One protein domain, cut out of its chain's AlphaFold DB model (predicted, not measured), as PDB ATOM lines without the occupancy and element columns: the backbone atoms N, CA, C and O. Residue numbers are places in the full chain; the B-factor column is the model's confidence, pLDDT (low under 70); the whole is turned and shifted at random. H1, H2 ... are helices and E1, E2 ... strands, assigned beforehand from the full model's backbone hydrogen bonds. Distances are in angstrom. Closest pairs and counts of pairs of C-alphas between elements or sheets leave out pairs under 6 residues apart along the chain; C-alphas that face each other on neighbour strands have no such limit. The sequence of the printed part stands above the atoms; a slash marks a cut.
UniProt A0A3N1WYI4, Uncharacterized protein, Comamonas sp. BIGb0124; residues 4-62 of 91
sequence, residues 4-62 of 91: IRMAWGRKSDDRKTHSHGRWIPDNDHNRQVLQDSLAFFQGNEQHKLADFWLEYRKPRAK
ATOM      1  N   ILE A   4     153.050 103.381 121.439       84.69
ATOM      2  CA  ILE A   4     151.615 103.615 121.582       84.69
ATOM      3  C   ILE A   4     151.331 104.055 123.016       84.69
ATOM      4  O   ILE A   4     152.089 103.722 123.933       84.69
ATOM      5  N   ARG A   5     150.266 104.824 123.223       83.56
ATOM      6  CA  ARG A   5     149.691 105.041 124.553       83.56
ATOM      7  C   ARG A   5     148.198 105.295 124.460       83.56
ATOM      8  O   ARG A   5     147.730 105.881 123.487       83.56
ATOM      9  N   MET A   6     147.492 104.935 125.521       81.38
ATOM     10  CA  MET A   6     146.215 105.552 125.849       81.38
ATOM     11  C   MET A   6     146.501 106.861 126.575       81.38
ATOM     12  O   MET A   6     147.235 106.872 127.568       81.38
ATOM     13  N   ALA A   7     145.979 107.950 126.033       79.94
ATOM     14  CA  ALA A   7     146.028 109.265 126.627       79.94
ATOM     15  C   ALA A   7     144.667 109.622 127.222       79.94
ATOM     16  O   ALA A   7     143.631 109.241 126.683       79.94
ATOM     17  N   TRP A   8     144.686 110.367 128.321       76.19
ATOM     18  CA  TRP A   8     143.491 110.962 128.910       76.19
ATOM     19  C   TRP A   8     143.785 112.347 129.450       76.19
ATOM     20  O   TRP A   8     144.901 112.638 129.896       76.19
ATOM     21  N   GLY A   9     142.788 113.217 129.409       72.81
ATOM     22  CA  GLY A   9     142.917 114.573 129.913       72.81
ATOM     23  C   GLY A   9     141.821 115.477 129.384       72.81
ATOM     24  O   GLY A   9     140.825 115.019 128.837       72.81
ATOM     25  N   ARG A  10     142.012 116.785 129.548       65.19
ATOM     26  CA  ARG A  10     141.102 117.782 128.988       65.19
ATOM     27  C   ARG A  10     141.634 118.204 127.627       65.19
ATOM     28  O   ARG A  10     142.744 118.743 127.546       65.19
ATOM     29  N   LYS A  11     140.870 117.963 126.564       55.38
ATOM     30  CA  LYS A  11     141.202 118.508 125.249       55.38
ATOM     31  C   LYS A  11     140.991 120.024 125.313       55.38
ATOM     32  O   LYS A  11     139.867 120.491 125.437       55.38
ATOM     33  N   SER A  12     142.083 120.783 125.360       56.50
ATOM     34  CA  SER A  12     142.037 122.241 125.223       56.50
ATOM     35  C   SER A  12     142.205 122.568 123.742       56.50
ATOM     36  O   SER A  12     143.095 122.003 123.107       56.50
ATOM     37  N   ASP A  13     141.373 123.457 123.199       56.66
ATOM     38  CA  ASP A  13     141.520 123.971 121.826       56.66
ATOM     39  C   ASP A  13     142.819 124.768 121.651       56.66
ATOM     40  O   ASP A  13     143.355 124.908 120.549       56.66
ATOM     41  N   ASP A  14     143.364 125.256 122.764       49.88
ATOM     42  CA  ASP A  14     144.684 125.854 122.806       49.88
ATOM     43  C   ASP A  14     145.741 124.742 122.758       49.88
ATOM     44  O   ASP A  14     145.641 123.768 123.502       49.88
ATOM     45  N   ARG A  15     146.745 124.884 121.885       49.50
ATOM     46  CA  ARG A  15     147.687 123.869 121.339       49.50
ATOM     47  C   ARG A  15     148.487 123.001 122.343       49.50
ATOM     48  O   ARG A  15     149.435 122.323 121.948       49.50
ATOM     49  N   LYS A  16     148.151 123.014 123.632       49.81
ATOM     50  CA  LYS A  16     148.737 122.237 124.727       49.81
ATOM     51  C   LYS A  16     147.677 121.336 125.369       49.81
ATOM     52  O   LYS A  16     147.100 121.657 126.405       49.81
ATOM     53  N   THR A  17     147.460 120.158 124.793       57.19
ATOM     54  CA  THR A  17     146.736 119.077 125.471       57.19
ATOM     55  C   THR A  17     147.573 118.565 126.646       57.19
ATOM     56  O   THR A  17     148.572 117.865 126.459       57.19
ATOM     57  N   HIS A  18     147.165 118.897 127.874       62.25
ATOM     58  CA  HIS A  18     147.669 118.246 129.085       62.25
ATOM     59  C   HIS A  18     147.128 116.811 129.125       62.25
ATOM     60  O   HIS A  18     146.068 116.540 129.683       62.25
ATOM     61  N   SER A  19     147.844 115.909 128.453       69.38
ATOM     62  CA  SER A  19     147.502 114.493 128.347       69.38
ATOM     63  C   SER A  19     148.383 113.642 129.251       69.38
ATOM     64  O   SER A  19     149.618 113.697 129.203       69.38
ATOM     65  N   HIS A  20     147.741 112.804 130.052       75.81
ATOM     66  CA  HIS A  20     148.384 111.778 130.859       75.81
ATOM     67  C   HIS A  20     148.335 110.447 130.116       75.81
ATOM     68  O   HIS A  20     147.425 110.209 129.337       75.81
ATOM     69  N   GLY A  21     149.349 109.602 130.303       78.19
ATOM     70  CA  GLY A  21     149.416 108.299 129.641       78.19
ATOM     71  C   GLY A  21     150.844 107.822 129.433       78.19
ATOM     72  O   GLY A  21     151.719 108.593 129.016       78.19
ATOM     73  N   ARG A  22     151.087 106.540 129.721       84.19
ATOM     74  CA  ARG A  22     152.411 105.921 129.606       84.19
ATOM     75  C   ARG A  22     152.656 105.442 128.180       84.19
ATOM     76  O   ARG A  22     151.891 104.649 127.646       84.19
ATOM     77  N   TRP A  23     153.772 105.872 127.596       84.88
ATOM     78  CA  TRP A  23     154.250 105.338 126.323       84.88
ATOM     79  C   TRP A  23     154.797 103.924 126.493       84.88
ATOM     80  O   TRP A  23     155.774 103.723 127.216       84.88
ATOM     81  N   ILE A  24     154.211 102.977 125.769       86.12
ATOM     82  CA  ILE A  24     154.643 101.579 125.717       86.12
ATOM     83  C   ILE A  24     155.084 101.209 124.290       86.12
ATOM     84  O   ILE A  24     154.689 101.880 123.332       86.12
ATOM     85  N   PRO A  25     155.958 100.201 124.117       87.88
ATOM     86  CA  PRO A  25     156.328  99.708 122.794       87.88
ATOM     87  C   PRO A  25     155.104  99.216 122.020       87.88
ATOM     88  O   PRO A  25     154.234  98.564 122.591       87.88
ATOM     89  N   ASP A  26     155.064  99.501 120.722       85.88
ATOM     90  CA  ASP A  26     154.032  98.974 119.832       85.88
ATOM     91  C   ASP A  26     154.335  97.505 119.485       85.88
ATOM     92  O   ASP A  26     155.203  97.227 118.655       85.88
ATOM     93  N   ASN A  27     153.670  96.576 120.174       87.81
ATOM     94  CA  ASN A  27     153.728  95.131 119.943       87.81
ATOM     95  C   ASN A  27     152.335  94.512 120.153       87.81
ATOM     96  O   ASN A  27     151.474  95.141 120.766       87.81
ATOM     97  N   ASP A  28     152.117  93.288 119.670       84.88
ATOM     98  CA  ASP A  28     150.775  92.687 119.645       84.88
ATOM     99  C   ASP A  28     150.167  92.503 121.041       84.88
ATOM    100  O   ASP A  28     148.989  92.786 121.240       84.88
ATOM    101  N   HIS A  29     150.982  92.151 122.039       87.44
ATOM    102  CA  HIS A  29     150.524  92.053 123.425       87.44
ATOM    103  C   HIS A  29     149.995  93.395 123.959       87.44
ATOM    104  O   HIS A  29     148.887  93.475 124.482       87.44
ATOM    105  N   ASN A  30     150.757  94.476 123.783       85.69
ATOM    106  CA  ASN A  30     150.372  95.811 124.238       85.69
ATOM    107  C   ASN A  30     149.178  96.372 123.452       85.69
ATOM    108  O   ASN A  30     148.393  97.136 124.009       85.69
ATOM    109  N   ARG A  31     149.035  96.003 122.173       84.56
ATOM    110  CA  ARG A  31     147.854  96.334 121.363       84.56
ATOM    111  C   ARG A  31     146.600  95.679 121.930       84.56
ATOM    112  O   ARG A  31     145.614  96.381 122.127       84.56
ATOM    113  N   GLN A  32     146.670  94.387 122.254       83.81
ATOM    114  CA  GLN A  32     145.552  93.648 122.844       83.81
ATOM    115  C   GLN A  32     145.131  94.247 124.191       83.81
ATOM    116  O   GLN A  32     143.967  94.578 124.382       83.81
ATOM    117  N   VAL A  33     146.089  94.503 125.088       85.25
ATOM    118  CA  VAL A  33     145.808  95.102 126.407       85.25
ATOM    119  C   VAL A  33     145.104  96.459 126.279       85.25
ATOM    120  O   VAL A  33     144.206  96.776 127.062       85.25
ATOM    121  N   LEU A  34     145.485  97.276 125.290       81.88
ATOM    122  CA  LEU A  34     144.822  98.555 125.024       81.88
ATOM    123  C   LEU A  34     143.406  98.381 124.464       81.88
ATOM    124  O   LEU A  34     142.527  99.158 124.836       81.88
ATOM    125  N   GLN A  35     143.182  97.388 123.600       80.00
ATOM    126  CA  GLN A  35     141.851  97.049 123.089       80.00
ATOM    127  C   GLN A  35     140.910  96.624 124.213       80.00
ATOM    128  O   GLN A  35     139.832  97.203 124.344       80.00
ATOM    129  N   ASP A  36     141.353  95.708 125.070       82.94
ATOM    130  CA  ASP A  36     140.560  95.212 126.197       82.94
ATOM    131  C   ASP A  36     140.218  96.347 127.173       82.94
ATOM    132  O   ASP A  36     139.079  96.483 127.624       82.94
ATOM    133  N   SER A  37     141.191  97.226 127.442       79.69
ATOM    134  CA  SER A  37     140.988  98.398 128.297       79.69
ATOM    135  C   SER A  37     139.942  99.353 127.714       79.69
ATOM    136  O   SER A  37     139.111  99.874 128.451       79.69
ATOM    137  N   LEU A  38     139.947  99.585 126.397       75.25
ATOM    138  CA  LEU A  38     138.972 100.473 125.754       75.25
ATOM    139  C   LEU A  38     137.575  99.869 125.696       75.25
ATOM    140  O   LEU A  38     136.613 100.586 125.960       75.25
ATOM    141  N   ALA A  39     137.461  98.570 125.423       76.56
ATOM    142  CA  ALA A  39     136.184  97.865 125.477       76.56
ATOM    143  C   ALA A  39     135.559  97.955 126.880       76.56
ATOM    144  O   ALA A  39     134.363  98.215 127.013       76.56
ATOM    145  N   PHE A  40     136.380  97.836 127.929       77.25
ATOM    146  CA  PHE A  40     135.930  98.010 129.309       77.25
ATOM    147  C   PHE A  40     135.373  99.417 129.583       77.25
ATOM    148  O   PHE A  40     134.350  99.546 130.252       77.25
ATOM    149  N   PHE A  41     136.011 100.471 129.062       69.75
ATOM    150  CA  PHE A  41     135.530 101.845 129.247       69.75
ATOM    151  C   PHE A  41     134.293 102.174 128.403       69.75
ATOM    152  O   PHE A  41     133.425 102.899 128.877       69.75
ATOM    153  N   GLN A  42     134.175 101.627 127.190       65.38
ATOM    154  CA  GLN A  42     132.995 101.818 126.337       65.38
ATOM    155  C   GLN A  42     131.737 101.153 126.912       65.38
ATOM    156  O   GLN A  42     130.643 101.679 126.747       65.38
ATOM    157  N   GLY A  43     131.883 100.026 127.617       62.59
ATOM    158  CA  GLY A  43     130.764  99.322 128.251       62.59
ATOM    159  C   GLY A  43     130.277  99.926 129.573       62.59
ATOM    160  O   GLY A  43     129.339  99.398 130.164       62.59
ATOM    161  N   ASN A  44     130.907 100.998 130.065       60.62
ATOM    162  CA  ASN A  44     130.671 101.539 131.402       60.62
ATOM    163  C   ASN A  44     130.306 103.038 131.349       60.62
ATOM    164  O   ASN A  44     131.128 103.913 131.618       60.62
ATOM    165  N   GLU A  45     129.032 103.337 131.070       55.88
ATOM    166  CA  GLU A  45     128.476 104.707 130.979       55.88
ATOM    167  C   GLU A  45     128.595 105.539 132.274       55.88
ATOM    168  O   GLU A  45     128.456 106.761 132.257       55.88
ATOM    169  N   GLN A  46     128.873 104.907 133.420       55.84
ATOM    170  CA  GLN A  46     129.027 105.604 134.707       55.84
ATOM    171  C   GLN A  46     130.343 106.378 134.829       55.84
ATOM    172  O   GLN A  46     130.513 107.222 135.713       55.84
ATOM    173  N   HIS A  47     131.281 106.119 133.932       53.28
ATOM    174  CA  HIS A  47     132.547 106.801 133.911       53.28
ATOM    175  C   HIS A  47     132.409 108.107 133.112       53.28
ATOM    176  O   HIS A  47     132.649 108.141 131.909       53.28
ATOM    177  N   LYS A  48     132.094 109.218 133.806       52.81
ATOM    178  CA  LYS A  48     132.385 110.608 133.362       52.81
ATOM    179  C   LYS A  48     133.900 110.832 133.290       52.81
ATOM    180  O   LYS A  48     134.490 111.658 133.986       52.81
ATOM    181  N   LEU A  49     134.550 109.975 132.535       53.78
ATOM    182  CA  LEU A  49     135.976 109.840 132.449       53.78
ATOM    183  C   LEU A  49     136.459 110.903 131.465       53.78
ATOM    184  O   LEU A  49     135.870 111.079 130.402       53.78
ATOM    185  N   ALA A  50     137.478 111.658 131.882       57.59
ATOM    186  CA  ALA A  50     138.180 112.646 131.061       57.59
ATOM    187  C   ALA A  50     138.350 112.135 129.627       57.59
ATOM    188  O   ALA A  50     138.614 110.955 129.484       57.59
ATOM    189  N   ASP A  51     138.230 112.968 128.594       69.75
ATOM    190  CA  ASP A  51     138.324 112.500 127.204       69.75
ATOM    191  C   ASP A  51     139.533 111.559 127.023       69.75
ATOM    192  O   ASP A  51     140.675 111.938 127.302       69.75
ATOM    193  N   PHE A  52     139.274 110.310 126.619       72.69
ATOM    194  CA  PHE A  52     140.305 109.310 126.334       72.69
ATOM    195  C   PHE A  52     140.529 109.243 124.826       72.69
ATOM    196  O   PHE A  52     139.583 109.237 124.040       72.69
ATOM    197  N   TRP A  53     141.786 109.151 124.404       75.56
ATOM    198  CA  TRP A  53     142.142 108.905 123.010       75.56
ATOM    199  C   TRP A  53     143.436 108.106 122.913       75.56
ATOM    200  O   TRP A  53     144.223 108.013 123.855       75.56
ATOM    201  N   LEU A  54     143.672 107.505 121.753       77.31
ATOM    202  CA  LEU A  54     144.899 106.766 121.487       77.31
ATOM    203  C   LEU A  54     145.907 107.645 120.761       77.31
ATOM    204  O   LEU A  54     145.565 108.362 119.824       77.31
ATOM    205  N   GLU A  55     147.170 107.540 121.164       77.19
ATOM    206  CA  GLU A  55     148.264 108.224 120.488       77.19
ATOM    207  C   GLU A  55     149.298 107.243 119.952       77.19
ATOM    208  O   GLU A  55     149.683 106.267 120.607       77.19
ATOM    209  N   TYR A  56     149.813 107.572 118.771       79.50
ATOM    210  CA  TYR A  56     150.891 106.854 118.119       79.50
ATOM    211  C   TYR A  56     152.117 107.740 117.973       79.50
ATOM    212  O   TYR A  56     152.019 108.905 117.596       79.50
ATOM    213  N   ARG A  57     153.302 107.181 118.212       77.00
ATOM    214  CA  ARG A  57     154.569 107.829 117.875       77.00
ATOM    215  C   ARG A  57     155.445 106.884 117.080       77.00
ATOM    216  O   ARG A  57     155.911 105.860 117.583       77.00
ATOM    217  N   LYS A  58     155.731 107.281 115.839       70.88
ATOM    218  CA  LYS A  58     156.755 106.635 115.016       70.88
ATOM    219  C   LYS A  58     158.139 106.863 115.636       70.88
ATOM    220  O   LYS A  58     158.370 107.894 116.276       70.88
ATOM    221  N   PRO A  59     159.081 105.919 115.470       66.75
ATOM    222  CA  PRO A  59     160.452 106.152 115.891       66.75
ATOM    223  C   PRO A  59     161.004 107.359 115.127       66.75
ATOM    224  O   PRO A  59     161.064 107.341 113.901       66.75
ATOM    225  N   ARG A  60     161.388 108.415 115.855       58.09
ATOM    226  CA  ARG A  60     162.028 109.592 115.261       58.09
ATOM    227  C   ARG A  60     163.320 109.147 114.575       58.09
ATOM    228  O   ARG A  60     164.238 108.668 115.243       58.09
ATOM    229  N   ALA A  61     163.400 109.311 113.256       50.00
ATOM    230  CA  ALA A  61     164.686 109.329 112.575       50.00
ATOM    231  C   ALA A  61     165.508 110.475 113.187       50.00
ATOM    232  O   ALA A  61     164.961 111.543 113.462       50.00
ATOM    233  N   LYS A  62     166.794 110.244 113.467       47.19
ATOM    234  CA  LYS A  62     167.704 111.228 114.073       47.19
ATOM    235  C   LYS A  62     167.872 112.450 113.155       47.19
ATOM    236  O   LYS A  62     168.877 112.567 112.462       47.19
TER     237      LYS A  62
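Overview. This is residues 4 to 62 of the 91 residues of an uncharacterized protein of Comamonas sp. BIGb0124 (UniProt A0A3N1WYI4). One helix, H1, packs over one face of a small antiparallel sheet of three short strands, at the part where E1 and E3 pair, while the hairpin of E1 and E2 reaches away from the helix. Residues 42 to 48, the last residue of H1 and the first part of the loop that leads on to E3, stick out, and the tail of residues 58 to 62 runs on beyond E3; these two extensions make the length of a flat, loosely built model. The printed part has 59 residues with one named helix and three named strands, along the chain E1, E2, H1, E3, and the sheet order is E2, E1, E3. The class is mixed, helices and strands. The whole is loose, with a radius of gyration of the C-alphas of 13.1 A and spans of 44 by 34 by 13 A.

Along the chain. E1, residues 4 to 10, begins at C-alpha 4 (151.615, 103.615, 121.582) and measures 19.1 A from first to last C-alpha. E2 is residues 18 to 20, 6.7 A. H1 is residues 28 to 42, 21.1 A, and begins at C-alpha 28 (150.775, 92.687, 119.645). E3, residues 52 to 57, is 16.6 A long and ends at C-alpha 57 (154.569, 107.829, 117.875).

Arrangement. In the sheet E1 is the inner strand, and E2 and E3 are edge strands. Its pairing is staggered: E1 pairs with E3 over residues 4 to 8 and with E2 over residues 8 to 10. E1 and E3 are antiparallel, with 137 degrees between their directions; N 7 and O 53 are 2.8 A apart, within hydrogen-bond range. E1 and E2 form a hairpin, antiparallel at 132 degrees, with N 20 and O 8 at 2.8 A. E2 and E3 are apart. H1 is on the sheet at a height over the sheet of 9.8 A, two layers, a helix on one face of a sheet. It is over E1 and, only just, over E3, on which 3 of its C-alphas fall. On the local plane, fitted to only just enough C-alphas, 6, its line stands at 6 degrees to E1, along the strands. The closest C-alphas of H1 and E1 are those of Leu 34 and Met 6, 7.2 A apart. H1 and E3 are near each other, with 5 pairs of C-alphas within 10 A. E2, H1 and E3 form a split strand-helix-strand unit, two strands running the same way with E1 between them, and its crossover is right-handed. In H1 every O i to N i+4 pair is within hydrogen-bond range.

Size, cuts and confidence. The two C-alphas farthest apart are those of Gln 46 and Lys 62, at 44.2 A. The printed part has no cut, and the three links are short but not tight. Residues 42 to 48, of which 42 belongs to H1, stand free. The mean pLDDT of the printed part is 71.1; it is under 70 at residues 10 to 19, 41 to 51 and 59 to 62.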